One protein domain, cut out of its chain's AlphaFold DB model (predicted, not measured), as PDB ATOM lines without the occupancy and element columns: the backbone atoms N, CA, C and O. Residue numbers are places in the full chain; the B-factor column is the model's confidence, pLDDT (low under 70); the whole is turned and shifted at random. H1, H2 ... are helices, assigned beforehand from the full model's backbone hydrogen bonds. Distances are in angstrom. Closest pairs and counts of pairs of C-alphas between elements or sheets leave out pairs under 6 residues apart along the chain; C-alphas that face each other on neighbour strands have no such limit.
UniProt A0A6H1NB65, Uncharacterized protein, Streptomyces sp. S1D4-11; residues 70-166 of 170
ATOM      1  N   TRP A  70      18.885  -0.582  -9.830       80.12
ATOM      2  CA  TRP A  70      19.843   0.486 -10.142       80.12
ATOM      3  C   TRP A  70      19.149   1.728 -10.727       80.12
ATOM      4  O   TRP A  70      19.535   2.850 -10.405       80.12
ATOM      5  N   GLU A  71      18.107   1.544 -11.546       82.12
ATOM      6  CA  GLU A  71      17.335   2.648 -12.135       82.12
ATOM      7  C   GLU A  71      16.584   3.413 -11.054       82.12
ATOM      8  O   GLU A  71      16.592   4.644 -11.046       82.12
ATOM      9  N   LEU A  72      15.995   2.688 -10.101       82.25
ATOM     10  CA  LEU A  72      15.358   3.272  -8.926       82.25
ATOM     11  C   LEU A  72      16.368   4.067  -8.090       82.25
ATOM     12  O   LEU A  72      16.097   5.207  -7.724       82.25
ATOM     13  N   GLU A  73      17.555   3.514  -7.836       83.56
ATOM     14  CA  GLU A  73      18.604   4.197  -7.069       83.56
ATOM     15  C   GLU A  73      19.104   5.481  -7.746       83.56
ATOM     16  O   GLU A  73      19.429   6.451  -7.058       83.56
ATOM     17  N   VAL A  74      19.151   5.513  -9.080       87.12
ATOM     18  CA  VAL A  74      19.529   6.713  -9.840       87.12
ATOM     19  C   VAL A  74      18.399   7.740  -9.857       87.12
ATOM     20  O   VAL A  74      18.659   8.932  -9.694       87.12
ATOM     21  N   HIS A  75      17.154   7.299 -10.041       85.56
ATOM     22  CA  HIS A  75      15.997   8.184 -10.154       85.56
ATOM     23  C   HIS A  75      15.500   8.758  -8.828       85.56
ATOM     24  O   HIS A  75      14.883   9.821  -8.851       85.56
ATOM     25  N   PHE A  76      15.760   8.075  -7.715       90.44
ATOM     26  CA  PHE A  76      15.315   8.463  -6.375       90.44
ATOM     27  C   PHE A  76      16.498   8.653  -5.420       90.44
ATOM     28  O   PHE A  76      16.419   8.376  -4.220       90.44
ATOM     29  N   ARG A  77      17.639   9.096  -5.961       91.88
ATOM     30  CA  ARG A  77      18.882   9.254  -5.203       91.88
ATOM     31  C   ARG A  77      18.719  10.234  -4.043       91.88
ATOM     32  O   ARG A  77      19.302  10.002  -2.983       91.88
ATOM     33  N   ARG A  78      17.985  11.337  -4.227       92.56
ATOM     34  CA  ARG A  78      17.768  12.346  -3.179       92.56
ATOM     35  C   ARG A  78      16.821  11.821  -2.113       92.56
ATOM     36  O   ARG A  78      17.159  11.934  -0.941       92.56
ATOM     37  N   LEU A  79      15.721  11.172  -2.497       91.69
ATOM     38  CA  LEU A  79      14.821  10.523  -1.537       91.69
ATOM     39  C   LEU A  79      15.525   9.428  -0.726       91.69
ATOM     40  O   LEU A  79      15.325   9.333   0.484       91.69
ATOM     41  N   ARG A  80      16.391   8.633  -1.362       89.50
ATOM     42  CA  ARG A  80      17.223   7.643  -0.665       89.50
ATOM     43  C   ARG A  80      18.234   8.306   0.271       89.50
ATOM     44  O   ARG A  80      18.476   7.814   1.365       89.50
ATOM     45  N   GLY A  81      18.833   9.416  -0.156       89.06
ATOM     46  CA  GLY A  81      19.735  10.207   0.681       89.06
ATOM     47  C   GLY A  81      19.033  10.763   1.919       89.06
ATOM     48  O   GLY A  81      19.568  10.654   3.014       89.06
ATOM     49  N   PHE A  82      17.817  11.285   1.753       89.75
ATOM     50  CA  PHE A  82      16.979  11.729   2.863       89.75
ATOM     51  C   PHE A  82      16.584  10.561   3.777       89.75
ATOM     52  O   PHE A  82      16.663  10.692   4.993       89.75
ATOM     53  N   TYR A  83      16.260   9.390   3.213       86.31
ATOM     54  CA  TYR A  83      15.970   8.197   4.012       86.31
ATOM     55  C   TYR A  83      17.112   7.829   4.959       86.31
ATOM     56  O   TYR A  83      16.864   7.537   6.119       86.31
ATOM     57  N   ALA A  84      18.358   7.888   4.486       83.12
ATOM     58  CA  ALA A  84      19.519   7.581   5.316       83.12
ATOM     59  C   ALA A  84      19.687   8.552   6.501       83.12
ATOM     60  O   ALA A  84      20.271   8.172   7.508       83.12
ATOM     61  N   ILE A  85      19.184   9.786   6.383       79.06
ATOM     62  CA  ILE A  85      19.150  10.770   7.475       79.06
ATOM     63  C   ILE A  85      17.979  10.471   8.420       79.06
ATOM     64  O   ILE A  85      18.124  10.570   9.634       79.06
ATOM     65  N   TRP A  86      16.824  10.097   7.866       81.00
ATOM     66  CA  TRP A  86      15.626   9.747   8.630       81.00
ATOM     67  C   TRP A  86      15.792   8.462   9.458       81.00
ATOM     68  O   TRP A  86      15.374   8.417  10.608       81.00
ATOM     69  N   GLU A  87      16.410   7.421   8.895       80.00
ATOM     70  CA  GLU A  87      16.586   6.113   9.544       80.00
ATOM     71  C   GLU A  87      17.751   6.088  10.558       80.00
ATOM     72  O   GLU A  87      17.915   5.093  11.265       80.00
ATOM     73  N   ASP A  88      18.567   7.148  10.649       77.62
ATOM     74  CA  ASP A  88      19.772   7.159  11.486       77.62
ATOM     75  C   ASP A  88      19.441   6.883  12.973       77.62
ATOM     76  O   ASP A  88      18.722   7.669  13.604       77.62
ATOM     77  N   PRO A  89      19.942   5.778  13.571       57.41
ATOM     78  CA  PRO A  89      19.679   5.437  14.965       57.41
ATOM     79  C   PRO A  89      20.323   6.459  15.915       57.41
ATOM     80  O   PRO A  89      21.500   6.366  16.261       57.41
ATOM     81  N   GLY A  90      19.524   7.426  16.367       61.94
ATOM     82  CA  GLY A  90      19.973   8.583  17.152       61.94
ATOM     83  C   GLY A  90      19.670   9.935  16.499       61.94
ATOM     84  O   GLY A  90      20.089  10.957  17.041       61.94
ATOM     85  N   GLY A  91      18.973   9.930  15.359       73.75
ATOM     86  CA  GLY A  91      18.467  11.111  14.674       73.75
ATOM     87  C   GLY A  91      17.257  11.744  15.371       73.75
ATOM     88  O   GLY A  91      17.306  12.081  16.551       73.75
ATOM     89  N   TYR A  92      16.184  11.954  14.612       82.19
ATOM     90  CA  TYR A  92      15.036  12.770  15.020       82.19
ATOM     91  C   TYR A  92      13.896  11.928  15.602       82.19
ATOM     92  O   TYR A  92      13.639  10.820  15.132       82.19
ATOM     93  N   ASP A  93      13.182  12.476  16.591       83.12
ATOM     94  CA  ASP A  93      12.056  11.793  17.245       83.12
ATOM     95  C   ASP A  93      10.812  11.755  16.342       83.12
ATOM     96  O   ASP A  93       9.980  10.847  16.444       83.12
ATOM     97  N   THR A  94      10.683  12.733  15.438       87.38
ATOM     98  CA  THR A  94       9.572  12.842  14.488       87.38
ATOM     99  C   THR A  94      10.038  13.090  13.056       87.38
ATOM    100  O   THR A  94      11.112  13.641  12.796       87.38
ATOM    101  N   PHE A  95       9.183  12.709  12.104       86.88
ATOM    102  CA  PHE A  95       9.413  12.966  10.687       86.88
ATOM    103  C   PHE A  95       9.556  14.468  10.418       86.88
ATOM    104  O   PHE A  95      10.488  14.896   9.740       86.88
ATOM    105  N   GLU A  96       8.678  15.282  10.998       88.88
ATOM    106  CA  GLU A  96       8.680  16.734  10.850       88.88
ATOM    107  C   GLU A  96       9.989  17.366  11.326       88.88
ATOM    108  O   GLU A  96      10.528  18.231  10.636       88.88
ATOM    109  N   GLU A  97      10.535  16.915  12.458       88.69
ATOM    110  CA  GLU A  97      11.834  17.381  12.951       88.69
ATOM    111  C   GLU A  97      12.969  17.025  11.990       88.69
ATOM    112  O   GLU A  97      13.840  17.859  11.748       88.69
ATOM    113  N   SER A  98      12.932  15.836  11.380       89.88
ATOM    114  CA  SER A  98      13.941  15.438  10.392       89.88
ATOM    115  C   SER A  98      13.907  16.303   9.133       89.88
ATOM    116  O   SER A  98      14.953  16.722   8.632       89.88
ATOM    117  N   VAL A  99      12.707  16.633   8.646       90.31
ATOM    118  CA  VAL A  99      12.533  17.508   7.485       90.31
ATOM    119  C   VAL A  99      12.951  18.933   7.838       90.31
ATOM    120  O   VAL A  99      13.677  19.556   7.065       90.31
ATOM    121  N   ALA A 100      12.545  19.442   9.003       89.75
ATOM    122  CA  ALA A 100      12.917  20.775   9.468       89.75
ATOM    123  C   ALA A 100      14.438  20.922   9.598       89.75
ATOM    124  O   ALA A 100      15.008  21.886   9.099       89.75
ATOM    125  N   ALA A 101      15.114  19.933  10.176       89.25
ATOM    126  CA  ALA A 101      16.557  19.980  10.323       89.25
ATOM    127  C   ALA A 101      17.303  19.860   8.986       89.25
ATOM    128  O   ALA A 101      18.313  20.535   8.799       89.25
ATOM    129  N   ALA A 102      16.794  19.067   8.034       89.12
ATOM    130  CA  ALA A 102      17.334  19.027   6.673       89.12
ATOM    131  C   ALA A 102      17.180  20.385   5.963       89.12
ATOM    132  O   ALA A 102      18.099  20.853   5.293       89.12
ATOM    133  N   ILE A 103      16.035  21.048   6.140       90.81
ATOM    134  CA  ILE A 103      15.798  22.403   5.633       90.81
ATOM    135  C   ILE A 103      16.800  23.381   6.261       90.81
ATOM    136  O   ILE A 103      17.479  24.109   5.536       90.81
ATOM    137  N   ASP A 104      16.924  23.381   7.588       89.81
ATOM    138  CA  ASP A 104      17.800  24.290   8.331       89.81
ATOM    139  C   ASP A 104      19.279  24.086   7.977       89.81
ATOM    140  O   ASP A 104      20.009  25.063   7.813       89.81
ATOM    141  N   SER A 105      19.726  22.838   7.790       89.06
ATOM    142  CA  SER A 105      21.119  22.538   7.434       89.06
ATOM    143  C   SER A 105      21.525  23.057   6.059       89.06
ATOM    144  O   SER A 105      22.694  23.366   5.840       89.06
ATOM    145  N   GLU A 106      20.569  23.162   5.138       90.88
ATOM    146  CA  GLU A 106      20.823  23.589   3.763       90.88
ATOM    147  C   GLU A 106      20.657  25.107   3.589       90.88
ATOM    148  O   GLU A 106      20.973  25.650   2.530       90.88
ATOM    149  N   HIS A 107      20.190  25.838   4.609       88.06
ATOM    150  CA  HIS A 107      20.069  27.294   4.515       88.06
ATOM    151  C   HIS A 107      21.423  27.999   4.374       88.06
ATOM    152  O   HIS A 107      22.381  27.655   5.069       88.06
ATOM    153  N   PRO A 108      21.508  29.059   3.542       89.00
ATOM    154  CA  PRO A 108      20.441  29.691   2.745       89.00
ATOM    155  C   PRO A 108      20.238  29.084   1.340       89.00
ATOM    156  O   PRO A 108      19.459  29.612   0.549       89.00
ATOM    157  N   PHE A 109      20.939  27.999   1.010       88.31
ATOM    158  CA  PHE A 109      20.935  27.345  -0.305       88.31
ATOM    159  C   PHE A 109      19.909  26.207  -0.407       88.31
ATOM    160  O   PHE A 109      19.970  25.379  -1.317       88.31
ATOM    161  N   CYS A 110      18.924  26.182   0.494       90.75
ATOM    162  CA  CYS A 110      17.948  25.106   0.623       90.75
ATOM    163  C   CYS A 110      17.185  24.828  -0.682       90.75
ATOM    164  O   CYS A 110      16.869  23.677  -0.959       90.75
ATOM    165  N   ALA A 111      16.977  25.823  -1.550       88.06
ATOM    166  CA  ALA A 111      16.352  25.629  -2.859       88.06
ATOM    167  C   ALA A 111      17.102  24.625  -3.764       88.06
ATOM    168  O   ALA A 111      16.465  23.881  -4.513       88.06
ATOM    169  N   GLU A 112      18.437  24.570  -3.691       89.62
ATOM    170  CA  GLU A 112      19.263  23.668  -4.510       89.62
ATOM    171  C   GLU A 112      19.149  22.206  -4.065       89.62
ATOM    172  O   GLU A 112      19.275  21.289  -4.881       89.62
ATOM    173  N   TYR A 113      18.876  21.985  -2.780       89.69
ATOM    174  CA  TYR A 113      18.653  20.663  -2.209       89.69
ATOM    175  C   TYR A 113      17.176  20.241  -2.294       89.69
ATOM    176  O   TYR A 113      16.854  19.167  -2.814       89.69
ATOM    177  N   LEU A 114      16.269  21.107  -1.838       91.50
ATOM    178  CA  LEU A 114      14.836  20.835  -1.718       91.50
ATOM    179  C   LEU A 114      14.128  20.787  -3.074       91.50
ATOM    180  O   LEU A 114      13.186  20.014  -3.236       91.50
ATOM    181  N   GLY A 115      14.579  21.558  -4.069       91.31
ATOM    182  CA  GLY A 115      14.019  21.523  -5.422       91.31
ATOM    183  C   GLY A 115      14.095  20.118  -6.036       91.31
ATOM    184  O   GLY A 115      13.055  19.514  -6.302       91.31
ATOM    185  N   PRO A 116      15.297  19.539  -6.198       92.75
ATOM    186  CA  PRO A 116      15.449  18.166  -6.675       92.75
ATOM    187  C   PRO A 116      14.765  17.117  -5.786       92.75
ATOM    188  O   PRO A 116      14.136  16.203  -6.315       92.75
ATOM    189  N   LEU A 117      14.838  17.251  -4.453       93.25
ATOM    190  CA  LEU A 117      14.174  16.326  -3.525       93.25
ATOM    191  C   LEU A 117      12.647  16.328  -3.708       93.25
ATOM    192  O   LEU A 117      12.033  15.266  -3.786       93.25
ATOM    193  N   SER A 118      12.035  17.508  -3.827       94.00
ATOM    194  CA  SER A 118      10.591  17.647  -4.042       94.00
ATOM    195  C   SER A 118      10.146  17.095  -5.399       94.00
ATOM    196  O   SER A 118       9.094  16.465  -5.480       94.00
ATOM    197  N   ALA A 119      10.962  17.239  -6.449       92.88
ATOM    198  CA  ALA A 119      10.682  16.642  -7.754       92.88
ATOM    199  C   ALA A 119      10.688  15.104  -7.696       92.88
ATOM    200  O   ALA A 119       9.789  14.455  -8.237       92.88
ATOM    201  N   GLU A 120      11.668  14.508  -7.009       93.31
ATOM    202  CA  GLU A 120      11.705  13.058  -6.783       93.31
ATOM    203  C   GLU A 120      10.511  12.583  -5.934       93.31
ATOM    204  O   GLU A 120       9.876  11.587  -6.284       93.31
ATOM    205  N   ALA A 121      10.145  13.324  -4.881       93.44
ATOM    206  CA  ALA A 121       8.983  13.037  -4.036       93.44
ATOM    207  C   ALA A 121       7.652  13.095  -4.803       93.44
ATOM    208  O   ALA A 121       6.825  12.193  -4.675       93.44
ATOM    209  N   GLN A 122       7.457  14.105  -5.656       93.12
ATOM    210  CA  GLN A 122       6.280  14.207  -6.528       93.12
ATOM    211  C   GLN A 122       6.199  13.030  -7.499       93.12
ATOM    212  O   GLN A 122       5.129  12.456  -7.692       93.12
ATOM    213  N   ARG A 123       7.332  12.641  -8.090       88.94
ATOM    214  CA  ARG A 123       7.392  11.508  -9.012       88.94
ATOM    215  C   ARG A 123       7.058  10.191  -8.316       88.94
ATOM    216  O   ARG A 123       6.269   9.418  -8.848       88.94
ATOM    217  N   ALA A 124       7.621   9.955  -7.131       88.88
ATOM    218  CA  ALA A 124       7.292   8.786  -6.323       88.88
ATOM    219  C   ALA A 124       5.798   8.772  -5.958       88.88
ATOM    220  O   ALA A 124       5.147   7.739  -6.090       88.88
ATOM    221  N   LEU A 125       5.223   9.923  -5.594       90.12
ATOM    222  CA  LEU A 125       3.805  10.033  -5.250       90.12
ATOM    223  C   LEU A 125       2.906   9.679  -6.441       90.12
ATOM    224  O   LEU A 125       1.945   8.933  -6.283       90.12
ATOM    225  N   VAL A 126       3.239  10.162  -7.639       86.75
ATOM    226  CA  VAL A 126       2.518   9.817  -8.872       86.75
ATOM    227  C   VAL A 126       2.573   8.310  -9.139       86.75
ATOM    228  O   VAL A 126       1.527   7.711  -9.376       86.75
ATOM    229  N   ILE A 127       3.745   7.677  -9.008       82.00
ATOM    230  CA  ILE A 127       3.893   6.216  -9.145       82.00
ATOM    231  C   ILE A 127       3.010   5.483  -8.128       82.00
ATOM    232  O   ILE A 127       2.265   4.583  -8.508       82.00
ATOM    233  N   HIS A 128       3.031   5.912  -6.862       80.25
ATOM    234  CA  HIS A 128       2.196   5.341  -5.802       80.25
ATOM    235  C   HIS A 128       0.694   5.426  -6.102       80.25
ATOM    236  O   HIS A 128      -0.051   4.511  -5.754       80.25
ATOM    237  N   LEU A 129       0.243   6.509  -6.739       81.56
ATOM    238  CA  LEU A 129      -1.165   6.720  -7.079       81.56
ATOM    239  C   LEU A 129      -1.594   5.989  -8.358       81.56
ATOM    240  O   LEU A 129      -2.759   5.616  -8.477       81.56
ATOM    241  N   GLN A 130      -0.681   5.798  -9.312       78.44
ATOM    242  CA  GLN A 130      -0.980   5.197 -10.614       78.44
ATOM    243  C   GLN A 130      -0.808   3.673 -10.635       78.44
ATOM    244  O   GLN A 130      -1.538   2.998 -11.358       78.44
ATOM    245  N   SER A 131       0.137   3.123  -9.865       76.38
ATOM    246  CA  SER A 131       0.510   1.707  -9.939       76.38
ATOM    247  C   SER A 131       0.953   1.153  -8.575       76.38
ATOM    248  O   SER A 131       2.081   1.393  -8.136       76.38
ATOM    249  N   PRO A 132       0.105   0.355  -7.895       70.69
ATOM    250  CA  PRO A 132       0.470  -0.328  -6.647       70.69
ATOM    251  C   PRO A 132       1.649  -1.308  -6.795       70.69
ATOM    252  O   PRO A 132       2.370  -1.589  -5.835       70.69
ATOM    253  N   GLU A 133       1.856  -1.838  -7.999       69.44
ATOM    254  CA  GLU A 133       2.957  -2.750  -8.311       69.44
ATOM    255  C   GLU A 133       4.281  -1.979  -8.385       69.44
ATOM    256  O   GLU A 133       5.233  -2.329  -7.688       69.44
ATOM    257  N   ALA A 134       4.315  -0.850  -9.100       68.31
ATOM    258  CA  ALA A 134       5.492   0.020  -9.151       68.31
ATOM    259  C   ALA A 134       5.785   0.702  -7.798       68.31
ATOM    260  O   ALA A 134       6.945   0.921  -7.450       68.31
ATOM    261  N   ALA A 135       4.752   0.955  -6.987       73.56
ATOM    262  CA  ALA A 135       4.884   1.405  -5.600       73.56
ATOM    263  C   ALA A 135       5.669   0.416  -4.717       73.56
ATOM    264  O   ALA A 135       6.396   0.812  -3.805       73.56
ATOM    265  N   THR A 136       5.522  -0.886  -4.980       77.12
ATOM    266  CA  THR A 136       6.254  -1.935  -4.256       77.12
ATOM    267  C   THR A 136       7.739  -1.917  -4.623       77.12
ATOM    268  O   THR A 136       8.599  -2.205  -3.788       77.12
ATOM    269  N   ASP A 137       8.058  -1.540  -5.859       77.06
ATOM    270  CA  ASP A 137       9.429  -1.438  -6.339       77.06
ATOM    271  C   ASP A 137      10.153  -0.227  -5.734       77.06
ATOM    272  O   ASP A 137      11.265  -0.381  -5.223       77.06
ATOM    273  N   THR A 138       9.511   0.947  -5.686       76.38
ATOM    274  CA  THR A 138      10.050   2.136  -4.999       76.38
ATOM    275  C   THR A 138      10.226   1.909  -3.497       76.38
ATOM    276  O   THR A 138      11.249   2.303  -2.931       76.38
ATOM    277  N   ALA A 139       9.308   1.187  -2.848       81.38
ATOM    278  CA  ALA A 139       9.410   0.865  -1.423       81.38
ATOM    279  C   ALA A 139      10.673   0.058  -1.055       81.38
ATOM    280  O   ALA A 139      11.109   0.106   0.092       81.38
ATOM    281  N   ARG A 140      11.314  -0.649  -2.001       80.19
ATOM    282  CA  ARG A 140      12.565  -1.382  -1.721       80.19
ATOM    283  C   ARG A 140      13.752  -0.475  -1.405       80.19
ATOM    284  O   ARG A 140      14.647  -0.897  -0.682       80.19
ATOM    285  N   ILE A 141      13.784   0.733  -1.964       79.94
ATOM    286  CA  ILE A 141      14.899   1.677  -1.783       79.94
ATOM    287  C   ILE A 141      14.547   2.838  -0.851       79.94
ATOM    288  O   ILE A 141      15.442   3.454  -0.276       79.94
ATOM    289  N   THR A 142      13.256   3.130  -0.696       83.06
ATOM    290  CA  THR A 142      12.730   4.177   0.184       83.06
ATOM    291  C   THR A 142      11.499   3.640   0.927       83.06
ATOM    292  O   THR A 142      10.376   4.012   0.587       83.06
ATOM    293  N   PRO A 143      11.672   2.755   1.929       84.44
ATOM    294  CA  PRO A 143      10.565   2.044   2.587       84.44
ATOM    295  C   PRO A 143       9.552   2.955   3.287       84.44
ATOM    296  O   PRO A 143       8.379   2.615   3.411       84.44
ATOM    297  N   TRP A 144      10.006   4.125   3.732       85.31
ATOM    298  CA  TRP A 144       9.183   5.145   4.380       85.31
ATOM    299  C   TRP A 144       8.280   5.919   3.404       85.31
ATOM    300  O   TRP A 144       7.269   6.476   3.821       85.31
ATOM    301  N   ALA A 145       8.636   5.967   2.115       87.50
ATOM    302  CA  ALA A 145       8.090   6.905   1.134       87.50
ATOM    303  C   ALA A 145       6.741   6.446   0.555       87.50
ATOM    304  O   ALA A 145       6.584   6.302  -0.653       87.50
ATOM    305  N   ASN A 146       5.759   6.205   1.420       88.81
ATOM    306  CA  ASN A 146       4.381   5.956   1.006       88.81
ATOM    307  C   ASN A 146       3.663   7.274   0.634       88.81
ATOM    308  O   ASN A 146       4.183   8.369   0.847       88.81
ATOM    309  N   ALA A 147       2.448   7.181   0.085       90.06
ATOM    310  CA  ALA A 147       1.701   8.353  -0.376       90.06
ATOM    311  C   ALA A 147       1.423   9.402   0.723       90.06
ATOM    312  O   ALA A 147       1.442  10.599   0.430       90.06
ATOM    313  N   GLU A 148       1.183   8.977   1.968       90.88
ATOM    314  CA  GLU A 148       0.954   9.876   3.105       90.88
ATOM    315  C   GLU A 148       2.233  10.654   3.435       90.88
ATOM    316  O   GLU A 148       2.223  11.885   3.420       90.88
ATOM    317  N   GLU A 149       3.349   9.951   3.622       91.19
ATOM    318  CA  GLU A 149       4.631  10.569   3.975       91.19
ATOM    319  C   GLU A 149       5.207  11.430   2.846       91.19
ATOM    320  O   GLU A 149       5.752  12.506   3.089       91.19
ATOM    321  N   LEU A 150       5.027  11.027   1.585       93.94
ATOM    322  CA  LEU A 150       5.412  11.842   0.431       93.94
ATOM    323  C   LEU A 150       4.594  13.135   0.348       93.94
ATOM    324  O   LEU A 150       5.146  14.204   0.089       93.94
ATOM    325  N   THR A 151       3.285  13.060   0.597       94.38
ATOM    326  CA  THR A 151       2.421  14.250   0.642       94.38
ATOM    327  C   THR A 151       2.829  15.169   1.790       94.38
ATOM    328  O   THR A 151       2.903  16.387   1.618       94.38
ATOM    329  N   ARG A 152       3.148  14.585   2.947       94.25
ATOM    330  CA  ARG A 152       3.612  15.297   4.137       94.25
ATOM    331  C   ARG A 152       4.935  16.017   3.891       94.25
ATOM    332  O   ARG A 152       5.006  17.223   4.126       94.25
ATOM    333  N   LEU A 153       5.931  15.325   3.327       94.75
ATOM    334  CA  LEU A 153       7.210  15.911   2.913       94.75
ATOM    335  C   LEU A 153       6.986  17.122   2.006       94.75
ATOM    336  O   LEU A 153       7.522  18.203   2.245       94.75
ATOM    337  N   LEU A 154       6.171  16.942   0.964       96.00
ATOM    338  CA  LEU A 154       5.888  17.989  -0.010       96.00
ATOM    339  C   LEU A 154       5.182  19.188   0.617       96.00
ATOM    340  O   LEU A 154       5.487  20.316   0.237       96.00
ATOM    341  N   SER A 155       4.269  18.978   1.568       96.19
ATOM    342  CA  SER A 155       3.624  20.082   2.284       96.19
ATOM    343  C   SER A 155       4.649  20.905   3.056       96.19
ATOM    344  O   SER A 155       4.711  22.114   2.862       96.19
ATOM    345  N   ILE A 156       5.498  20.251   3.855       95.19
ATOM    346  CA  ILE A 156       6.502  20.931   4.686       95.19
ATOM    347  C   ILE A 156       7.483  21.718   3.811       95.19
ATOM    348  O   ILE A 156       7.740  22.891   4.078       95.19
ATOM    349  N   ILE A 157       7.985  21.108   2.730       93.94
ATOM    350  CA  ILE A 157       8.876  21.789   1.782       93.94
ATOM    351  C   ILE A 157       8.167  22.986   1.142       93.94
ATOM    352  O   ILE A 157       8.728  24.077   1.098       93.94
ATOM    353  N   ASN A 158       6.938  22.818   0.650       93.94
ATOM    354  CA  ASN A 158       6.214  23.902  -0.016       93.94
ATOM    355  C   ASN A 158       5.892  25.063   0.928       93.94
ATOM    356  O   ASN A 158       5.986  26.220   0.516       93.94
ATOM    357  N   ASP A 159       5.515  24.772   2.173       94.62
ATOM    358  CA  ASP A 159       5.239  25.790   3.183       94.62
ATOM    359  C   ASP A 159       6.519  26.542   3.548       94.62
ATOM    360  O   ASP A 159       6.540  27.774   3.514       94.62
ATOM    361  N   HIS A 160       7.626  25.818   3.740       92.62
ATOM    362  CA  HIS A 160       8.938  26.428   3.915       92.62
ATOM    363  C   HIS A 160       9.309  27.351   2.740       92.62
ATOM    364  O   HIS A 160       9.630  28.522   2.950       92.62
ATOM    365  N   MET A 161       9.213  26.857   1.500       89.75
ATOM    366  CA  MET A 161       9.553  27.639   0.308       89.75
ATOM    367  C   MET A 161       8.678  28.893   0.180       89.75
ATOM    368  O   MET A 161       9.169  29.954  -0.207       89.75
ATOM    369  N   ARG A 162       7.393  28.799   0.538       90.25
ATOM    370  CA  ARG A 162       6.458  29.930   0.518       90.25
ATOM    371  C   ARG A 162       6.800  30.989   1.563       90.25
ATOM    372  O   ARG A 162       6.702  32.176   1.256       90.25
ATOM    373  N   ASP A 163       7.170  30.576   2.769       89.44
ATOM    374  CA  ASP A 163       7.364  31.484   3.900       89.44
ATOM    375  C   ASP A 163       8.772  32.090   3.931       89.44
ATOM    376  O   ASP A 163       8.939  33.286   4.188       89.44
ATOM    377  N   ALA A 164       9.797  31.284   3.651       84.88
ATOM    378  CA  ALA A 164      11.191  31.709   3.709       84.88
ATOM    379  C   ALA A 164      11.639  32.479   2.461       84.88
ATOM    380  O   ALA A 164      12.412  33.427   2.592       84.88
ATOM    381  N   HIS A 165      11.109  32.134   1.281       83.19
ATOM    382  CA  HIS A 165      11.517  32.714  -0.010       83.19
ATOM    383  C   HIS A 165      10.441  33.588  -0.653       83.19
ATOM    384  O   HIS A 165      10.434  33.815  -1.865       83.19
ATOM    385  N   ARG A 166       9.515  34.102   0.156       80.44
ATOM    386  CA  ARG A 166       8.531  35.073  -0.305       80.44
ATOM    387  C   ARG A 166       9.250  36.322  -0.825       80.44
ATOM    388  O   ARG A 166      10.057  36.907  -0.108       80.44
TER     389      ARG A 166
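What this domain is: This is residues 70 to 166 of the 170 residues of an uncharacterized protein of Streptomyces sp. S1D4-11 (UniProt A0A6H1NB65). The two long helices, H4 and H6, lie side by side and run opposite ways, and H3 packs on both, making a three-helix up-and-down bundle in which each helix runs against the one before it. H2 crosses H4 at residues 116 to 121, H5 folds back on residues 124 to 128 of H4, and the short H1 lies near H2, H4 and H5. The printed part has 97 residues with six named helices, H1 to H6 in chain order, and no named strand: all helix. It is compact, with a radius of gyration of the C-alphas of 13.1 A and spans of 38 by 31 by 23 A.

Where its parts are: H4, residues 110 to 130, is 29.7 A long and begins at C-alpha 110, (17.948, 25.106, 0.623). H6, residues 147 to 164, is 25.5 A long and ends at C-alpha 164, (11.191, 31.709, 3.709). H3 is residues 95 to 106, 17.1 A, and H2 residues 77 to 86, 14.2 A. H5 is residues 132 to 139; H1, residues 70 to 75, begins at (19.843, 0.486, -10.142).

How they stand to each other: H4 is the hub, touching four helices. It touches H6 at a shallow tilt of 30 degrees; the closest C-alphas, of Leu 125 and Ala 147, are 5.6 A apart. H3 and H4 form a helical hairpin, closest at C-alphas 103 and 110, 6.1 A. H3 touches H6 at a steep tilt of 41 degrees, closest at C-alphas 99 and 153, 7.2 A. H2 touches H4 about perpendicular, 80 degrees, closest at C-alphas 78 and 117, 5.4 A. H4 and H5 form a helical hairpin, closest at C-alphas 128 and 135, 4.8 A. H1 is close to H5 but not clearly touching, with C-alphas 72 and 138 closest at 6.7 A. In H1, H3, H5 and H6 every O i to N i+4 pair is within hydrogen-bond range; in H2 5 of 6 are, in H4 16 of 17.

The domain as a whole: The C-alphas farthest apart, of Glu 133 and Arg 166, are 39.1 A apart. The printed part has no cut and no long link. Mean pLDDT of the printed part is 86.3; residues 89 to 90 and 133 to 134 are under 70.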